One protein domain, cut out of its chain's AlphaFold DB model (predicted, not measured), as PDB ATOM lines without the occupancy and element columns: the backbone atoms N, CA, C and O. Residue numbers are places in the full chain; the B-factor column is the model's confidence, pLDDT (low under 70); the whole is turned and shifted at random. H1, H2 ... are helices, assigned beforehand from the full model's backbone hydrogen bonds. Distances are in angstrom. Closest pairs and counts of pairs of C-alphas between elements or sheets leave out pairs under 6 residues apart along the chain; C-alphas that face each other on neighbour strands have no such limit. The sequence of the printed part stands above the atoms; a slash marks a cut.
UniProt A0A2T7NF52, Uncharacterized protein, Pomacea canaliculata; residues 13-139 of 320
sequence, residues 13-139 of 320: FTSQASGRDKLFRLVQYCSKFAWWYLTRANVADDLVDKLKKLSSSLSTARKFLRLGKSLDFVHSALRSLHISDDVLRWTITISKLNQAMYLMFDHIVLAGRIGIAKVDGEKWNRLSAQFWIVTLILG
ATOM      1  N   PHE A  13     -56.505  41.281 -17.210       90.19
ATOM      2  CA  PHE A  13     -55.299  41.931 -17.713       90.19
ATOM      3  C   PHE A  13     -54.256  42.125 -16.607       90.19
ATOM      4  O   PHE A  13     -53.072  41.863 -16.816       90.19
ATOM      5  N   THR A  14     -54.688  42.534 -15.416       87.00
ATOM      6  CA  THR A  14     -53.809  42.818 -14.274       87.00
ATOM      7  C   THR A  14     -53.288  41.543 -13.606       87.00
ATOM      8  O   THR A  14     -52.192  41.550 -13.048       87.00
ATOM      9  N   SER A  15     -54.001  40.418 -13.709       88.56
ATOM     10  CA  SER A  15     -53.500  39.125 -13.225       88.56
ATOM     11  C   SER A  15     -52.316  38.611 -14.055       88.56
ATOM     12  O   SER A  15     -51.383  38.002 -13.525       88.56
ATOM     13  N   GLN A  16     -52.278  38.925 -15.352       87.81
ATOM     14  CA  GLN A  16     -51.178  38.544 -16.231       87.81
ATOM     15  C   GLN A  16     -49.907  39.348 -15.915       87.81
ATOM     16  O   GLN A  16     -49.906  40.579 -15.909       87.81
ATOM     17  N   ALA A  17     -48.768  38.667 -15.751       82.31
ATOM     18  CA  ALA A  17     -47.466  39.325 -15.563       82.31
ATOM     19  C   ALA A  17     -47.120  40.290 -16.720       82.31
ATOM     20  O   ALA A  17     -46.563  41.366 -16.502       82.31
ATOM     21  N   SER A  18     -47.519  39.945 -17.950       81.94
ATOM     22  CA  SER A  18     -47.352  40.800 -19.133       81.94
ATOM     23  C   SER A  18     -48.211  42.070 -19.075       81.94
ATOM     24  O   SER A  18     -47.755  43.138 -19.487       81.94
ATOM     25  N   GLY A  19     -49.436  41.983 -18.543       86.19
ATOM     26  CA  GLY A  19     -50.297  43.149 -18.348       86.19
ATOM     27  C   GLY A  19     -49.746  44.086 -17.275       86.19
ATOM     28  O   GLY A  19     -49.653  45.291 -17.505       86.19
ATOM     29  N   ARG A  20     -49.232  43.534 -16.168       88.69
ATOM     30  CA  ARG A  20     -48.534  44.311 -15.126       88.69
ATOM     31  C   ARG A  20     -47.297  45.048 -15.651       88.69
ATOM     32  O   ARG A  20     -47.139  46.228 -15.344       88.69
ATOM     33  N   ASP A  21     -46.459  44.426 -16.491       88.38
ATOM     34  CA  ASP A  21     -45.317  45.127 -17.123       88.38
ATOM     35  C   ASP A  21     -45.781  46.320 -17.974       88.38
ATOM     36  O   ASP A  21     -45.187  47.401 -17.902       88.38
ATOM     37  N   LYS A  22     -46.865  46.153 -18.746       90.56
ATOM     38  CA  LYS A  22     -47.457  47.230 -19.557       90.56
ATOM     39  C   LYS A  22     -48.005  48.366 -18.688       90.56
ATOM     40  O   LYS A  22     -47.738  49.524 -19.001       90.56
ATOM     41  N   LEU A  23     -48.686  48.059 -17.582       91.50
ATOM     42  CA  LEU A  23     -49.159  49.066 -16.620       91.50
ATOM     43  C   LEU A  23     -47.995  49.828 -15.986       91.50
ATOM     44  O   LEU A  23     -47.975  51.054 -16.009       91.50
ATOM     45  N   PHE A  24     -46.972  49.130 -15.490       91.75
ATOM     46  CA  PHE A  24     -45.791  49.788 -14.923       91.75
ATOM     47  C   PHE A  24     -45.043  50.631 -15.953       91.75
ATOM     48  O   PHE A  24     -44.466  51.659 -15.608       91.75
ATOM     49  N   ARG A  25     -45.048  50.224 -17.225       91.75
ATOM     50  CA  ARG A  25     -44.491  51.019 -18.321       91.75
ATOM     51  C   ARG A  25     -45.305  52.289 -18.557       91.75
ATOM     52  O   ARG A  25     -44.691  53.341 -18.704       91.75
ATOM     53  N   LEU A  26     -46.636  52.202 -18.555       94.69
ATOM     54  CA  LEU A  26     -47.518  53.365 -18.658       94.69
ATOM     55  C   LEU A  26     -47.243  54.344 -17.514       94.69
ATOM     56  O   LEU A  26     -46.882  55.485 -17.778       94.69
ATOM     57  N   VAL A  27     -47.289  53.872 -16.264       93.94
ATOM     58  CA  VAL A  27     -47.020  54.712 -15.085       93.94
ATOM     59  C   VAL A  27     -45.619  55.313 -15.156       93.94
ATOM     60  O   VAL A  27     -45.465  56.503 -14.912       93.94
ATOM     61  N   GLN A  28     -44.603  54.550 -15.573       93.00
ATOM     62  CA  GLN A  28     -43.256  55.088 -15.743       93.00
ATOM     63  C   GLN A  28     -43.215  56.233 -16.765       93.00
ATOM     64  O   GLN A  28     -42.586  57.257 -16.499       93.00
ATOM     65  N   TYR A  29     -43.837  56.075 -17.937       93.88
ATOM     66  CA  TYR A  29     -43.853  57.134 -18.948       93.88
ATOM     67  C   TYR A  29     -44.697  58.336 -18.510       93.88
ATOM     68  O   TYR A  29     -44.276  59.464 -18.749       93.88
ATOM     69  N   CYS A  30     -45.800  58.123 -17.789       95.19
ATOM     70  CA  CYS A  30     -46.582  59.194 -17.171       95.19
ATOM     71  C   CYS A  30     -45.765  59.953 -16.122       95.19
ATOM     72  O   CYS A  30     -45.726  61.178 -16.160       95.19
ATOM     73  N   SER A  31     -45.037  59.258 -15.239       93.50
ATOM     74  CA  SER A  31     -44.108  59.899 -14.302       93.50
ATOM     75  C   SER A  31     -43.024  60.668 -15.049       93.50
ATOM     76  O   SER A  31     -42.673  61.766 -14.626       93.50
ATOM     77  N   LYS A  32     -42.518  60.126 -16.173       92.56
ATOM     78  CA  LYS A  32     -41.524  60.801 -17.017       92.56
ATOM     79  C   LYS A  32     -42.027  62.101 -17.624       92.56
ATOM     80  O   LYS A  32     -41.332  63.111 -17.588       92.56
ATOM     81  N   PHE A  33     -43.238  62.054 -18.155       94.75
ATOM     82  CA  PHE A  33     -43.919  63.215 -18.694       94.75
ATOM     83  C   PHE A  33     -44.213  64.249 -17.601       94.75
ATOM     84  O   PHE A  33     -43.942  65.430 -17.793       94.75
ATOM     85  N   ALA A  34     -44.681  63.803 -16.433       92.44
ATOM     86  CA  ALA A  34     -44.984  64.671 -15.303       92.44
ATOM     87  C   ALA A  34     -43.744  65.423 -14.802       92.44
ATOM     88  O   ALA A  34     -43.814  66.637 -14.637       92.44
ATOM     89  N   TRP A  35     -42.596  64.752 -14.612       93.12
ATOM     90  CA  TRP A  35     -41.390  65.467 -14.175       93.12
ATOM     91  C   TRP A  35     -40.846  66.386 -15.272       93.12
ATOM     92  O   TRP A  35     -40.461  67.501 -14.956       93.12
ATOM     93  N   TRP A  36     -40.895  65.985 -16.548       93.62
ATOM     94  CA  TRP A  36     -40.531  66.869 -17.663       93.62
ATOM     95  C   TRP A  36     -41.390  68.143 -17.702       93.62
ATOM     96  O   TRP A  36     -40.862  69.238 -17.885       93.62
ATOM     97  N   TYR A  37     -42.702  68.015 -17.492       92.88
ATOM     98  CA  TYR A  37     -43.624  69.149 -17.456       92.88
ATOM     99  C   TYR A  37     -43.367  70.056 -16.243       92.88
ATOM    100  O   TYR A  37     -43.231  71.267 -16.397       92.88
ATOM    101  N   LEU A  38     -43.223  69.470 -15.050       90.81
ATOM    102  CA  LEU A  38     -42.951  70.206 -13.810       90.81
ATOM    103  C   LEU A  38     -41.602  70.936 -13.843       90.81
ATOM    104  O   LEU A  38     -41.516  72.058 -13.354       90.81
ATOM    105  N   THR A  39     -40.577  70.348 -14.471       91.00
ATOM    106  CA  THR A  39     -39.283  71.012 -14.685       91.00
ATOM    107  C   THR A  39     -39.415  72.232 -15.600       91.00
ATOM    108  O   THR A  39     -38.744  73.230 -15.368       91.00
ATOM    109  N   ARG A  40     -40.299  72.209 -16.610       90.31
ATOM    110  CA  ARG A  40     -40.560  73.399 -17.447       90.31
ATOM    111  C   ARG A  40     -41.370  74.470 -16.724       90.31
ATOM    112  O   ARG A  40     -41.199  75.644 -17.019       90.31
ATOM    113  N   ALA A  41     -42.245  74.066 -15.809       89.50
ATOM    114  CA  ALA A  41     -43.051  74.989 -15.019       89.50
ATOM    115  C   ALA A  41     -42.261  75.639 -13.860       89.50
ATOM    116  O   ALA A  41     -42.708  76.647 -13.328       89.50
ATOM    117  N   ASN A  42     -41.099  75.087 -13.482       86.00
ATOM    118  CA  ASN A  42     -40.228  75.566 -12.398       86.00
ATOM    119  C   ASN A  42     -40.929  75.682 -11.023       86.00
ATOM    120  O   ASN A  42     -40.639  76.581 -10.240       86.00
ATOM    121  N   VAL A  43     -41.901  74.798 -10.751       76.69
ATOM    122  CA  VAL A  43     -42.788  74.910  -9.573       76.69
ATOM    123  C   VAL A  43     -42.365  74.017  -8.399       76.69
ATOM    124  O   VAL A  43     -42.620  74.372  -7.253       76.69
ATOM    125  N   ALA A  44     -41.768  72.841  -8.639       82.62
ATOM    126  CA  ALA A  44     -41.582  71.845  -7.574       82.62
ATOM    127  C   ALA A  44     -40.421  70.860  -7.823       82.62
ATOM    128  O   ALA A  44     -40.639  69.718  -8.237       82.62
ATOM    129  N   ASP A  45     -39.193  71.271  -7.500       88.50
ATOM    130  CA  ASP A  45     -37.991  70.436  -7.656       88.50
ATOM    131  C   ASP A  45     -38.019  69.157  -6.796       88.50
ATOM    132  O   ASP A  45     -37.659  68.078  -7.270       88.50
ATOM    133  N   ASP A  46     -38.553  69.223  -5.570       91.31
ATOM    134  CA  ASP A  46     -38.725  68.038  -4.709       91.31
ATOM    135  C   ASP A  46     -39.675  66.998  -5.338       91.31
ATOM    136  O   ASP A  46     -39.423  65.788  -5.308       91.31
ATOM    137  N   LEU A  47     -40.755  67.459  -5.979       89.12
ATOM    138  CA  LEU A  47     -41.694  66.576  -6.669       89.12
ATOM    139  C   LEU A  47     -41.054  65.944  -7.911       89.12
ATOM    140  O   LEU A  47     -41.260  64.756  -8.172       89.12
ATOM    141  N   VAL A  48     -40.240  66.705  -8.648       91.25
ATOM    142  CA  VAL A  48     -39.459  66.204  -9.789       91.25
ATOM    143  C   VAL A  48     -38.542  65.059  -9.351       91.25
ATOM    144  O   VAL A  48     -38.515  64.008 -10.002       91.25
ATOM    145  N   ASP A  49     -37.845  65.197  -8.227       92.44
ATOM    146  CA  ASP A  49     -36.942  64.156  -7.733       92.44
ATOM    147  C   ASP A  49     -37.680  62.921  -7.207       92.44
ATOM    148  O   ASP A  49     -37.263  61.786  -7.480       92.44
ATOM    149  N   LYS A  50     -38.826  63.099  -6.540       93.31
ATOM    150  CA  LYS A  50     -39.723  61.989  -6.172       93.31
ATOM    151  C   LYS A  50     -40.210  61.226  -7.407       93.31
ATOM    152  O   LYS A  50     -40.164  59.992  -7.423       93.31
ATOM    153  N   LEU A  51     -40.604  61.926  -8.472       92.81
ATOM    154  CA  LEU A  51     -41.045  61.314  -9.730       92.81
ATOM    155  C   LEU A  51     -39.911  60.583 -10.464       92.81
ATOM    156  O   LEU A  51     -40.129  59.490 -10.999       92.81
ATOM    157  N   LYS A  52     -38.687  61.127 -10.462       93.25
ATOM    158  CA  LYS A  52     -37.500  60.440 -11.003       93.25
ATOM    159  C   LYS A  52     -37.214  59.145 -10.240       93.25
ATOM    160  O   LYS A  52     -37.022  58.102 -10.872       93.25
ATOM    161  N   LYS A  53     -37.241  59.187  -8.900       93.62
ATOM    162  CA  LYS A  53     -37.073  58.003  -8.037       93.62
ATOM    163  C   LYS A  53     -38.149  56.956  -8.328       93.62
ATOM    164  O   LYS A  53     -37.807  55.803  -8.585       93.62
ATOM    165  N   LEU A  54     -39.418  57.360  -8.408       93.00
ATOM    166  CA  LEU A  54     -40.533  56.472  -8.751       93.00
ATOM    167  C   LEU A  54     -40.338  55.799 -10.120       93.00
ATOM    168  O   LEU A  54     -40.434  54.577 -10.234       93.00
ATOM    169  N   SER A  55     -40.002  56.575 -11.153       91.94
ATOM    170  CA  SER A  55     -39.724  56.053 -12.499       91.94
ATOM    171  C   SER A  55     -38.545  55.067 -12.512       91.94
ATOM    172  O   SER A  55     -38.572  54.081 -13.260       91.94
ATOM    173  N   SER A  56     -37.513  55.304 -11.692       90.06
ATOM    174  CA  SER A  56     -36.372  54.395 -11.533       90.06
ATOM    175  C   SER A  56     -36.783  53.082 -10.856       90.06
ATOM    176  O   SER A  56     -36.523  52.006 -11.405       90.06
ATOM    177  N   SER A  57     -37.527  53.153  -9.746       90.69
ATOM    178  CA  SER A  57     -38.051  51.986  -9.024       90.69
ATOM    179  C   SER A  57     -38.971  51.131  -9.897       90.69
ATOM    180  O   SER A  57     -38.785  49.917  -9.987       90.69
ATOM    181  N   LEU A  58     -39.894  51.755 -10.640       91.31
ATOM    182  CA  LEU A  58     -40.745  51.063 -11.618       91.31
ATOM    183  C   LEU A  58     -39.929  50.421 -12.747       91.31
ATOM    184  O   LEU A  58     -40.295  49.374 -13.281       91.31
ATOM    185  N   SER A  59     -38.796  51.020 -13.123       88.94
ATOM    186  CA  SER A  59     -37.888  50.420 -14.100       88.94
ATOM    187  C   SER A  59     -37.320  49.095 -13.600       88.94
ATOM    188  O   SER A  59     -37.342  48.110 -14.336       88.94
ATOM    189  N   THR A  60     -36.852  49.067 -12.352       88.88
ATOM    190  CA  THR A  60     -36.309  47.866 -11.707       88.88
ATOM    191  C   THR A  60     -37.401  46.821 -11.486       88.88
ATOM    192  O   THR A  60     -37.211  45.672 -11.880       88.88
ATOM    193  N   ALA A  61     -38.581  47.215 -10.997       89.81
ATOM    194  CA  ALA A  61     -39.724  46.311 -10.829       89.81
ATOM    195  C   ALA A  61     -40.112  45.601 -12.140       89.81
ATOM    196  O   ALA A  61     -40.358  44.398 -12.156       89.81
ATOM    197  N   ARG A  62     -40.094  46.309 -13.277       88.69
ATOM    198  CA  ARG A  62     -40.339  45.692 -14.594       88.69
ATOM    199  C   ARG A  62     -39.259  44.705 -15.019       88.69
ATOM    200  O   ARG A  62     -39.582  43.707 -15.652       88.69
ATOM    201  N   LYS A  63     -37.986  44.971 -14.708       87.44
ATOM    202  CA  LYS A  63     -36.908  44.003 -14.971       87.44
ATOM    203  C   LYS A  63     -37.133  42.716 -14.173       87.44
ATOM    204  O   LYS A  63     -36.973  41.636 -14.726       87.44
ATOM    205  N   PHE A  64     -37.600  42.831 -12.929       87.25
ATOM    206  CA  PHE A  64     -38.009  41.679 -12.124       87.25
ATOM    207  C   PHE A  64     -39.209  40.937 -12.715       87.25
ATOM    208  O   PHE A  64     -39.155  39.721 -12.838       87.25
ATOM    209  N   LEU A  65     -40.260  41.636 -13.155       85.50
ATOM    210  CA  LEU A  65     -41.411  40.992 -13.811       85.50
ATOM    211  C   LEU A  65     -41.057  40.279 -15.126       85.50
ATOM    212  O   LEU A  65     -41.847  39.479 -15.626       85.50
ATOM    213  N   ARG A  66     -39.901  40.596 -15.716       83.44
ATOM    214  CA  ARG A  66     -39.370  39.917 -16.902       83.44
ATOM    215  C   ARG A  66     -38.501  38.706 -16.568       83.44
ATOM    216  O   ARG A  66     -38.212  37.942 -17.487       83.44
ATOM    217  N   LEU A  67     -38.103  38.505 -15.307       82.25
ATOM    218  CA  LEU A  67     -37.474  37.252 -14.882       82.25
ATOM    219  C   LEU A  67     -38.429  36.093 -15.186       82.25
ATOM    220  O   LEU A  67     -39.634  36.196 -14.973       82.25
ATOM    221  N   GLY A  68     -37.889  35.018 -15.751       81.75
ATOM    222  CA  GLY A  68     -38.673  33.875 -16.224       81.75
ATOM    223  C   GLY A  68     -39.097  33.965 -17.692       81.75
ATOM    224  O   GLY A  68     -39.211  32.926 -18.334       81.75
ATOM    225  N   LYS A  69     -39.197  35.162 -18.298       84.69
ATOM    226  CA  LYS A  69     -39.487  35.257 -19.744       84.69
ATOM    227  C   LYS A  69     -38.374  34.679 -20.613       84.69
ATOM    228  O   LYS A  69     -38.654  34.205 -21.708       84.69
ATOM    229  N   SER A  70     -37.122  34.710 -20.157       86.06
ATOM    230  CA  SER A  70     -36.011  34.048 -20.854       86.06
ATOM    231  C   SER A  70     -36.287  32.553 -21.063       86.06
ATOM    232  O   SER A  70     -36.077  32.052 -22.164       86.06
ATOM    233  N   LEU A  71     -36.848  31.867 -20.060       85.94
ATOM    234  CA  LEU A  71     -37.240  30.457 -20.151       85.94
ATOM    235  C   LEU A  71     -38.415  30.246 -21.113       85.94
ATOM    236  O   LEU A  71     -38.382  29.305 -21.904       85.94
ATOM    237  N   ASP A  72     -39.398  31.152 -21.124       87.31
ATOM    238  CA  ASP A  72     -40.489  31.111 -22.108       87.31
ATOM    239  C   ASP A  72     -39.957  31.191 -23.546       87.31
ATOM    240  O   ASP A  72     -40.460  30.502 -24.438       87.31
ATOM    241  N   PHE A  73     -38.929  32.014 -23.788       89.12
ATOM    242  CA  PHE A  73     -38.296  32.132 -25.103       89.12
ATOM    243  C   PHE A  73     -37.496  30.892 -25.484       89.12
ATOM    244  O   PHE A  73     -37.613  30.449 -26.625       89.12
ATOM    245  N   VAL A  74     -36.757  30.293 -24.547       88.69
ATOM    246  CA  VAL A  74     -36.063  29.016 -24.779       88.69
ATOM    247  C   VAL A  74     -37.071  27.909 -25.092       88.69
ATOM    248  O   VAL A  74     -36.935  27.215 -26.096       88.69
ATOM    249  N   HIS A  75     -38.143  27.788 -24.308       90.19
ATOM    250  CA  HIS A  75     -39.201  26.813 -24.565       90.19
ATOM    251  C   HIS A  75     -39.917  27.068 -25.904       90.19
ATOM    252  O   HIS A  75     -40.262  26.135 -26.629       90.19
ATOM    253  N   SER A  76     -40.113  28.335 -26.275       87.88
ATOM    254  CA  SER A  76     -40.656  28.706 -27.586       87.88
ATOM    255  C   SER A  76     -39.705  28.352 -28.734       87.88
ATOM    256  O   SER A  76     -40.179  27.935 -29.786       87.88
ATOM    257  N   ALA A  77     -38.389  28.482 -28.530       89.19
ATOM    258  CA  ALA A  77     -37.369  28.082 -29.499       89.19
ATOM    259  C   ALA A  77     -37.330  26.555 -29.688       89.19
ATOM    260  O   ALA A  77     -37.191  26.073 -30.806       89.19
ATOM    261  N   LEU A  78     -37.519  25.781 -28.617       88.75
ATOM    262  CA  LEU A  78     -37.623  24.319 -28.712       88.75
ATOM    263  C   LEU A  78     -38.866  23.889 -29.499       88.75
ATOM    264  O   LEU A  78     -38.800  22.985 -30.330       88.75
ATOM    265  N   ARG A  79     -40.003  24.566 -29.294       87.56
ATOM    266  CA  ARG A  79     -41.224  24.291 -30.065       87.56
ATOM    267  C   ARG A  79     -41.100  24.674 -31.536       87.56
ATOM    268  O   ARG A  79     -41.660  23.970 -32.373       87.56
ATOM    269  N   SER A  80     -40.352  25.725 -31.875       85.31
ATOM    270  CA  SER A  80     -40.167  26.108 -33.279       85.31
ATOM    271  C   SER A  80     -39.375  25.087 -34.094       85.31
ATOM    272  O   SER A  80     -39.512  25.085 -35.311       85.31
ATOM    273  N   LEU A  81     -38.629  24.172 -33.460       84.50
ATOM    274  CA  LEU A  81     -37.920  23.091 -34.158       84.50
ATOM    275  C   LEU A  81     -38.855  22.108 -34.882       84.50
ATOM    276  O   LEU A  81     -38.428  21.460 -35.829       84.50
ATOM    277  N   HIS A  82     -40.126  22.024 -34.478       85.81
ATOM    278  CA  HIS A  82     -41.116  21.137 -35.102       85.81
ATOM    279  C   HIS A  82     -41.792  21.745 -36.345       85.81
ATOM    280  O   HIS A  82     -42.674  21.123 -36.932       85.81
ATOM    281  N   ILE A  83     -41.415  22.964 -36.750       83.25
ATOM    282  CA  ILE A  83     -41.955  23.611 -37.953       83.25
ATOM    283  C   ILE A  83     -41.333  22.965 -39.202       83.25
ATOM    284  O   ILE A  83     -40.117  22.791 -39.278       83.25
ATOM    285  N   SER A  84     -42.177  22.608 -40.175       74.81
ATOM    286  CA  SER A  84     -41.779  21.881 -41.391       74.81
ATOM    287  C   SER A  84     -41.000  22.729 -42.403       74.81
ATOM    288  O   SER A  84     -40.232  22.180 -43.181       74.81
ATOM    289  N   ASP A  85     -41.205  24.047 -42.411       82.44
ATOM    290  CA  ASP A  85     -40.496  24.977 -43.295       82.44
ATOM    291  C   ASP A  85     -39.104  25.281 -42.726       82.44
ATOM    292  O   ASP A  85     -38.984  25.843 -41.635       82.44
ATOM    293  N   ASP A  86     -38.055  24.899 -43.458       81.50
ATOM    294  CA  ASP A  86     -36.668  25.012 -43.010       81.50
ATOM    295  C   ASP A  86     -36.233  26.465 -42.784       81.50
ATOM    296  O   ASP A  86     -35.595  26.763 -41.769       81.50
ATOM    297  N   VAL A  87     -36.589  27.385 -43.687       82.25
ATOM    298  CA  VAL A  87     -36.186  28.798 -43.577       82.25
ATOM    299  C   VAL A  87     -36.902  29.428 -42.391       82.25
ATOM    300  O   VAL A  87     -36.274  30.037 -41.523       82.25
ATOM    301  N   LEU A  88     -38.212  29.200 -42.295       82.75
ATOM    302  CA  LEU A  88     -39.020  29.724 -41.204       82.75
ATOM    303  C   LEU A  88     -38.595  29.139 -39.846       82.75
ATOM    304  O   LEU A  88     -38.493  29.874 -38.859       82.75
ATOM    305  N   ARG A  89     -38.279  27.837 -39.793       86.50
ATOM    306  CA  ARG A  89     -37.785  27.151 -38.589       86.50
ATOM    307  C   ARG A  89     -36.506  27.795 -38.080       86.50
ATOM    308  O   ARG A  89     -36.436  28.139 -36.896       86.50
ATOM    309  N   TRP A  90     -35.504  27.969 -38.939       83.25
ATOM    310  CA  TRP A  90     -34.222  28.539 -38.527       83.25
ATOM    311  C   TRP A  90     -34.359  30.007 -38.124       83.25
ATOM    312  O   TRP A  90     -33.885  30.383 -37.048       83.25
ATOM    313  N   THR A  91     -35.079  30.824 -38.898       87.19
ATOM    314  CA  THR A  91     -35.281  32.244 -38.573       87.19
ATOM    315  C   THR A  91     -36.016  32.430 -37.244       87.19
ATOM    316  O   THR A  91     -35.592  33.240 -36.414       87.19
ATOM    317  N   ILE A  92     -37.082  31.661 -36.990       87.75
ATOM    318  CA  ILE A  92     -37.824  31.744 -35.724       87.75
ATOM    319  C   ILE A  92     -36.964  31.248 -34.563       87.75
ATOM    320  O   ILE A  92     -36.890  31.923 -33.536       87.75
ATOM    321  N   THR A  93     -36.293  30.106 -34.713       89.81
ATOM    322  CA  THR A  93     -35.498  29.508 -33.630       89.81
ATOM    323  C   THR A  93     -34.353  30.431 -33.215       89.81
ATOM    324  O   THR A  93     -34.205  30.728 -32.028       89.81
ATOM    325  N   ILE A  94     -33.601  30.971 -34.182       88.88
ATOM    326  CA  ILE A  94     -32.511  31.919 -33.916       88.88
ATOM    327  C   ILE A  94     -33.067  33.210 -33.300       88.88
ATOM    328  O   ILE A  94     -32.512  33.704 -32.322       88.88
ATOM    329  N   SER A  95     -34.193  33.734 -33.799       90.44
ATOM    330  CA  SER A  95     -34.825  34.936 -33.235       90.44
ATOM    331  C   SER A  95     -35.267  34.739 -31.778       90.44
ATOM    332  O   SER A  95     -35.066  35.622 -30.942       90.44
ATOM    333  N   LYS A  96     -35.841  33.579 -31.435       90.19
ATOM    334  CA  LYS A  96     -36.268  33.257 -30.063       90.19
ATOM    335  C   LYS A  96     -35.080  33.021 -29.133       90.19
ATOM    336  O   LYS A  96     -35.098  33.510 -28.005       90.19
ATOM    337  N   LEU A  97     -34.029  32.356 -29.609       90.19
ATOM    338  CA  LEU A  97     -32.791  32.177 -28.852       90.19
ATOM    339  C   LEU A  97     -32.098  33.519 -28.585       90.19
ATOM    340  O   LEU A  97     -31.649  33.789 -27.475       90.19
ATOM    341  N   ASN A  98     -32.083  34.395 -29.584       91.19
ATOM    342  CA  ASN A  98     -31.536  35.734 -29.457       91.19
ATOM    343  C   ASN A  98     -32.318  36.587 -28.436       91.19
ATOM    344  O   ASN A  98     -31.726  37.251 -27.583       91.19
ATOM    345  N   GLN A  99     -33.652  36.483 -28.429       89.81
ATOM    346  CA  GLN A  99     -34.499  37.087 -27.388       89.81
ATOM    347  C   GLN A  99     -34.170  36.549 -25.992       89.81
ATOM    348  O   GLN A  99     -34.094  37.331 -25.040       89.81
ATOM    349  N   ALA A 100     -33.938  35.240 -25.860       91.31
ATOM    350  CA  ALA A 100     -33.529  34.642 -24.595       91.31
ATOM    351  C   ALA A 100     -32.172  35.189 -24.117       91.31
ATOM    352  O   ALA A 100     -32.059  35.581 -22.955       91.31
ATOM    353  N   MET A 101     -31.175  35.296 -25.005       88.62
ATOM    354  CA  MET A 101     -29.861  35.869 -24.678       88.62
ATOM    355  C   MET A 101     -29.952  37.342 -24.268       88.62
ATOM    356  O   MET A 101     -29.384  37.735 -23.251       88.62
ATOM    357  N   TYR A 102     -30.730  38.147 -24.997       88.44
ATOM    358  CA  TYR A 102     -31.014  39.537 -24.633       88.44
ATOM    359  C   TYR A 102     -31.532  39.663 -23.190       88.44
ATOM    360  O   TYR A 102     -31.024  40.481 -22.415       88.44
ATOM    361  N   LEU A 103     -32.519  38.837 -22.822       86.62
ATOM    362  CA  LEU A 103     -33.110  38.817 -21.482       86.62
ATOM    363  C   LEU A 103     -32.133  38.308 -20.417       86.62
ATOM    364  O   LEU A 103     -32.104  38.864 -19.322       86.62
ATOM    365  N   MET A 104     -31.294  37.321 -20.740       86.75
ATOM    366  CA  MET A 104     -30.232  36.851 -19.845       86.75
ATOM    367  C   MET A 104     -29.250  37.976 -19.500       86.75
ATOM    368  O   MET A 104     -28.940  38.183 -18.326       86.75
ATOM    369  N   PHE A 105     -28.825  38.779 -20.479       87.81
ATOM    370  CA  PHE A 105     -27.977  39.945 -20.204       87.81
ATOM    371  C   PHE A 105     -28.710  41.036 -19.407       87.81
ATOM    372  O   PHE A 105     -28.101  41.668 -18.544       87.81
ATOM    373  N   ASP A 106     -30.021  41.225 -19.609       86.81
ATOM    374  CA  ASP A 106     -30.825  42.130 -18.769       86.81
ATOM    375  C   ASP A 106     -30.869  41.661 -17.301       86.81
ATOM    376  O   ASP A 106     -30.850  42.498 -16.393       86.81
ATOM    377  N   HIS A 107     -30.851  40.345 -17.049       88.00
ATOM    378  CA  HIS A 107     -30.752  39.772 -15.700       88.00
ATOM    379  C   HIS A 107     -29.381  40.015 -15.056       88.00
ATOM    380  O   HIS A 107     -29.322  40.342 -13.872       88.00
ATOM    381  N   ILE A 108     -28.289  39.960 -15.826       87.44
ATOM    382  CA  ILE A 108     -26.946  40.328 -15.340       87.44
ATOM    383  C   ILE A 108     -26.897  41.817 -14.957       87.44
ATOM    384  O   ILE A 108     -26.409  42.176 -13.885       87.44
ATOM    385  N   VAL A 109     -27.477  42.699 -15.781       87.31
ATOM    386  CA  VAL A 109     -27.592  44.134 -15.458       87.31
ATOM    387  C   VAL A 109     -28.464  44.361 -14.217       87.31
ATOM    388  O   VAL A 109     -28.191  45.262 -13.421       87.31
ATOM    389  N   LEU A 110     -29.523  43.566 -14.037       86.44
ATOM    390  CA  LEU A 110     -30.363  43.611 -12.842       86.44
ATOM    391  C   LEU A 110     -29.577  43.193 -11.588       86.44
ATOM    392  O   LEU A 110     -29.643  43.905 -10.587       86.44
ATOM    393  N   ALA A 111     -28.795  42.114 -11.657       86.75
ATOM    394  CA  ALA A 111     -27.938  41.662 -10.558       86.75
ATOM    395  C   ALA A 111     -26.922  42.738 -10.138       86.75
ATOM    396  O   ALA A 111     -26.728  42.971  -8.944       86.75
ATOM    397  N   GLY A 112     -26.354  43.464 -11.111       85.62
ATOM    398  CA  GLY A 112     -25.498  44.624 -10.848       85.62
ATOM    399  C   GLY A 112     -26.219  45.770 -10.130       85.62
ATOM    400  O   GLY A 112     -25.660  46.380  -9.225       85.62
ATOM    401  N   ARG A 113     -27.489  46.037 -10.464       83.00
ATOM    402  CA  ARG A 113     -28.293  47.083  -9.798       83.00
ATOM    403  C   ARG A 113     -28.709  46.742  -8.373       83.00
ATOM    404  O   ARG A 113     -28.881  47.654  -7.575       83.00
ATOM    405  N   ILE A 114     -28.919  45.462  -8.078       83.94
ATOM    406  CA  ILE A 114     -29.259  44.988  -6.727       83.94
ATOM    407  C   ILE A 114     -27.998  44.928  -5.844       83.94
ATOM    408  O   ILE A 114     -28.103  44.838  -4.627       83.94
ATOM    409  N   GLY A 115     -26.803  45.017  -6.443       81.81
ATOM    410  CA  GLY A 115     -25.524  44.960  -5.733       81.81
ATOM    411  C   GLY A 115     -25.008  43.539  -5.497       81.81
ATOM    412  O   GLY A 115     -24.051  43.363  -4.753       81.81
ATOM    413  N   ILE A 116     -25.607  42.529  -6.140       81.75
ATOM    414  CA  ILE A 116     -25.199  41.117  -6.016       81.75
ATOM    415  C   ILE A 116     -23.852  40.874  -6.715       81.75
ATOM    416  O   ILE A 116     -23.069  40.034  -6.282       81.75
ATOM    417  N   ALA A 117     -23.564  41.612  -7.790       79.62
ATOM    418  CA  ALA A 117     -22.333  41.460  -8.556       79.62
ATOM    419  C   ALA A 117     -21.768  42.826  -8.977       79.62
ATOM    420  O   ALA A 117     -22.508  43.698  -9.436       79.62
ATOM    421  N   LYS A 118     -20.444  43.010  -8.873       77.19
ATOM    422  CA  LYS A 118     -19.750  44.152  -9.491       77.19
ATOM    423  C   LYS A 118     -19.731  43.941 -11.001       77.19
ATOM    424  O   LYS A 118     -18.909  43.200 -11.528       77.19
ATOM    425  N   VAL A 119     -20.692  44.556 -11.679       79.50
ATOM    426  CA  VAL A 119     -20.936  44.375 -13.108       79.50
ATOM    427  C   VAL A 119     -20.900  45.733 -13.790       79.50
ATOM    428  O   VAL A 119     -21.631  46.645 -13.403       79.50
ATOM    429  N   ASP A 120     -20.102  45.842 -14.852       84.44
ATOM    430  CA  ASP A 120     -20.073  47.013 -15.732       84.44
ATOM    431  C   ASP A 120     -21.394  47.130 -16.504       84.44
ATOM    432  O   ASP A 120     -21.539  46.613 -17.616       84.44
ATOM    433  N   GLY A 121     -22.383  47.805 -15.913       82.19
ATOM    434  CA  GLY A 121     -23.729  47.914 -16.481       82.19
ATOM    435  C   GLY A 121     -23.751  48.443 -17.919       82.19
ATOM    436  O   GLY A 121     -24.594  48.022 -18.706       82.19
ATOM    437  N   GLU A 122     -22.804  49.304 -18.291       85.62
ATOM    438  CA  GLU A 122     -22.685  49.861 -19.642       85.62
ATOM    439  C   GLU A 122     -22.302  48.806 -20.692       85.62
ATOM    440  O   GLU A 122     -22.953  48.714 -21.735       85.62
ATOM    441  N   LYS A 123     -21.309  47.952 -20.400       87.81
ATOM    442  CA  LYS A 123     -20.855  46.892 -21.319       87.81
ATOM    443  C   LYS A 123     -21.976  45.893 -21.600       87.81
ATOM    444  O   LYS A 123     -22.263  45.590 -22.758       87.81
ATOM    445  N   TRP A 124     -22.646  45.426 -20.546       87.06
ATOM    446  CA  TRP A 124     -23.739  44.456 -20.659       87.06
ATOM    447  C   TRP A 124     -24.990  45.054 -21.299       87.06
ATOM    448  O   TRP A 124     -25.663  44.374 -22.071       87.06
ATOM    449  N   ASN A 125     -25.279  46.334 -21.048       87.50
ATOM    450  CA  ASN A 125     -26.372  47.026 -21.720       87.50
ATOM    451  C   ASN A 125     -26.092  47.206 -23.221       87.50
ATOM    452  O   ASN A 125     -26.996  47.007 -24.030       87.50
ATOM    453  N   ARG A 126     -24.846  47.509 -23.613       88.38
ATOM    454  CA  ARG A 126     -24.445  47.583 -25.028       88.38
ATOM    455  C   ARG A 126     -24.582  46.232 -25.727       88.38
ATOM    456  O   ARG A 126     -25.158  46.170 -26.808       88.38
ATOM    457  N   LEU A 127     -24.105  45.158 -25.097       87.81
ATOM    458  CA  LEU A 127     -24.222  43.803 -25.640       87.81
ATOM    459  C   LEU A 127     -25.693  43.383 -25.782       87.81
ATOM    460  O   LEU A 127     -26.117  42.921 -26.838       87.81
ATOM    461  N   SER A 128     -26.497  43.622 -24.743       88.00
ATOM    462  CA  SER A 128     -27.946  43.404 -24.762       88.00
ATOM    463  C   SER A 128     -28.610  44.171 -25.916       88.00
ATOM    464  O   SER A 128     -29.368  43.586 -26.690       88.00
ATOM    465  N   ALA A 129     -28.264  45.446 -26.121       87.88
ATOM    466  CA  ALA A 129     -28.788  46.243 -27.230       87.88
ATOM    467  C   ALA A 129     -28.418  45.675 -28.616       87.88
ATOM    468  O   ALA A 129     -29.264  45.672 -29.508       87.88
ATOM    469  N   GLN A 130     -27.201  45.148 -28.798       90.12
ATOM    470  CA  GLN A 130     -26.786  44.515 -30.059       90.12
ATOM    471  C   GLN A 130     -27.636  43.278 -30.378       90.12
ATOM    472  O   GLN A 130     -28.197  43.178 -31.469       90.12
ATOM    473  N   PHE A 131     -27.802  42.370 -29.414       88.56
ATOM    474  CA  PHE A 131     -28.652  41.187 -29.582       88.56
ATOM    475  C   PHE A 131     -30.121  41.561 -29.819       88.56
ATOM    476  O   PHE A 131     -30.804  40.954 -30.650       88.56
ATOM    477  N   TRP A 132     -30.606  42.622 -29.169       88.06
ATOM    478  CA  TRP A 132     -31.945  43.145 -29.420       88.06
ATOM    479  C   TRP A 132     -32.128  43.636 -30.865       88.06
ATOM    480  O   TRP A 132     -33.122  43.289 -31.500       88.06
ATOM    481  N   ILE A 133     -31.156  44.361 -31.427       92.12
ATOM    482  CA  ILE A 133     -31.207  44.806 -32.830       92.12
ATOM    483  C   ILE A 133     -31.211  43.610 -33.788       92.12
ATOM    484  O   ILE A 133     -32.029  43.566 -34.704       92.12
ATOM    485  N   VAL A 134     -30.368  42.601 -33.554       90.75
ATOM    486  CA  VAL A 134     -30.363  41.378 -34.379       90.75
ATOM    487  C   VAL A 134     -31.728  40.677 -34.334       90.75
ATOM    488  O   VAL A 134     -32.203  40.180 -35.351       90.75
ATOM    489  N   THR A 135     -32.406  40.679 -33.180       88.75
ATOM    490  CA  THR A 135     -33.763  40.123 -33.052       88.75
ATOM    491  C   THR A 135     -34.750  40.879 -33.936       88.75
ATOM    492  O   THR A 135     -35.585  40.248 -34.583       88.75
ATOM    493  N   LEU A 136     -34.665  42.212 -33.966       90.12
ATOM    494  CA  LEU A 136     -35.531  43.043 -34.802       90.12
ATOM    495  C   LEU A 136     -35.300  42.775 -36.287       90.12
ATOM    496  O   LEU A 136     -36.269  42.604 -37.017       90.12
ATOM    497  N   ILE A 137     -34.039  42.680 -36.717       93.00
ATOM    498  CA  ILE A 137     -33.694  42.380 -38.113       93.00
ATOM    499  C   ILE A 137     -34.280  41.023 -38.514       93.00
ATOM    500  O   ILE A 137     -35.008  40.945 -39.496       93.00
ATOM    501  N   LEU A 138     -34.049  39.977 -37.714       89.31
ATOM    502  CA  LEU A 138     -34.609  38.647 -37.976       89.31
ATOM    503  C   LEU A 138     -36.142  38.638 -37.962       89.31
ATOM    504  O   LEU A 138     -36.753  37.910 -38.740       89.31
ATOM    505  N   GLY A 139     -36.763  39.442 -37.093       90.12
ATOM    506  CA  GLY A 139     -38.212  39.632 -37.064       90.12
ATOM    507  C   GLY A 139     -38.736  40.226 -38.369       90.12
ATOM    508  O   GLY A 139     -39.630  39.650 -38.976       90.12
TER     509      GLY A 139
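This is residues 13 to 139 of the 320 residues of an uncharacterized protein of Pomacea canaliculata (UniProt A0A2T7NF52). Two blocks of helices are joined nearly end to end: a long helical hairpin of H1 and H2, and a second block in which H3, H4 and H5 lie side by side in a row, with H4 in the middle. The blocks meet at a corner, where residues 60 to 64 of H2 pack on residues 106 to 110 of H4, near the last residues of both helices, and there the direction turns, with the lines of H2 and H4 at 49 degrees. The printed part has 127 residues with five named helices, in the order H1 H2 H3 H4 H5 along the chain, and no named strand; the class is all helix. It is loose, with a radius of gyration of the C-alphas of 18.1 A, and elongated, with spans of 62 by 36 by 27 A.

Begin at Phe 13 and pass residues 13 to 16; find C-alpha 17 at (-47.466, 39.325, -15.563), where H1 starts, residues 17 to 41, 35.9 A long. Watch y climb to C-alpha 41 at (-43.051, 74.989, -15.019). H2, residues 45 to 65, brings y back over 30.3 A. H3 is residues 69 to 80, 16.4 A. H4, residues 86 to 114, is the longest helix by residues, 42.1 A from first to last C-alpha. H5, residues 121 to 139, runs 26.5 A to C-alpha 139 at (-38.212, 39.632, -37.064).

Look first at H4, the hub, which touches H2, H3 and H5. H3 and H4 form a helical hairpin at a shallow tilt of 12 degrees, opposite ways; their closest C-alphas, of Ser 70 and Ala 100, are 4.5 A apart. H4 and H5 form another, at a shallow tilt of 20 degrees, opposite ways, with the closest C-alphas, of Tyr 102 and Ser 128, 4.9 A apart. H3 and H5 are apart. H2 touches H4 with residues 60 to 64 alone, and H4 touches H2 with residues 106 to 110 alone; the tilt is steep, 49 degrees, opposite ways, and the closest C-alphas, of Lys 63 and Leu 110, are 6.9 A apart. Farther out, H1 and H2 form a helical hairpin at a shallow tilt of 18 degrees, opposite ways, closest at the C-alphas of Trp 35 and Val 48, 4.8 A. H1 is apart from H3, H4 and H5. In H1, H2, H3, H4 and H5 every O i to N i+4 pair is within hydrogen-bond range.

The two C-alphas farthest apart, of Val 43 and Ser 84, are 61.9 A from each other. The printed part has no cut. The links H1 to H2, H2 to H3 and H3 to H4 are tight, and H4 to H5 is short. H2 and H3 are apart, though a tight link of 3 residues joins them. The mean pLDDT of the printed part is 88.0, and no printed residue is under 70.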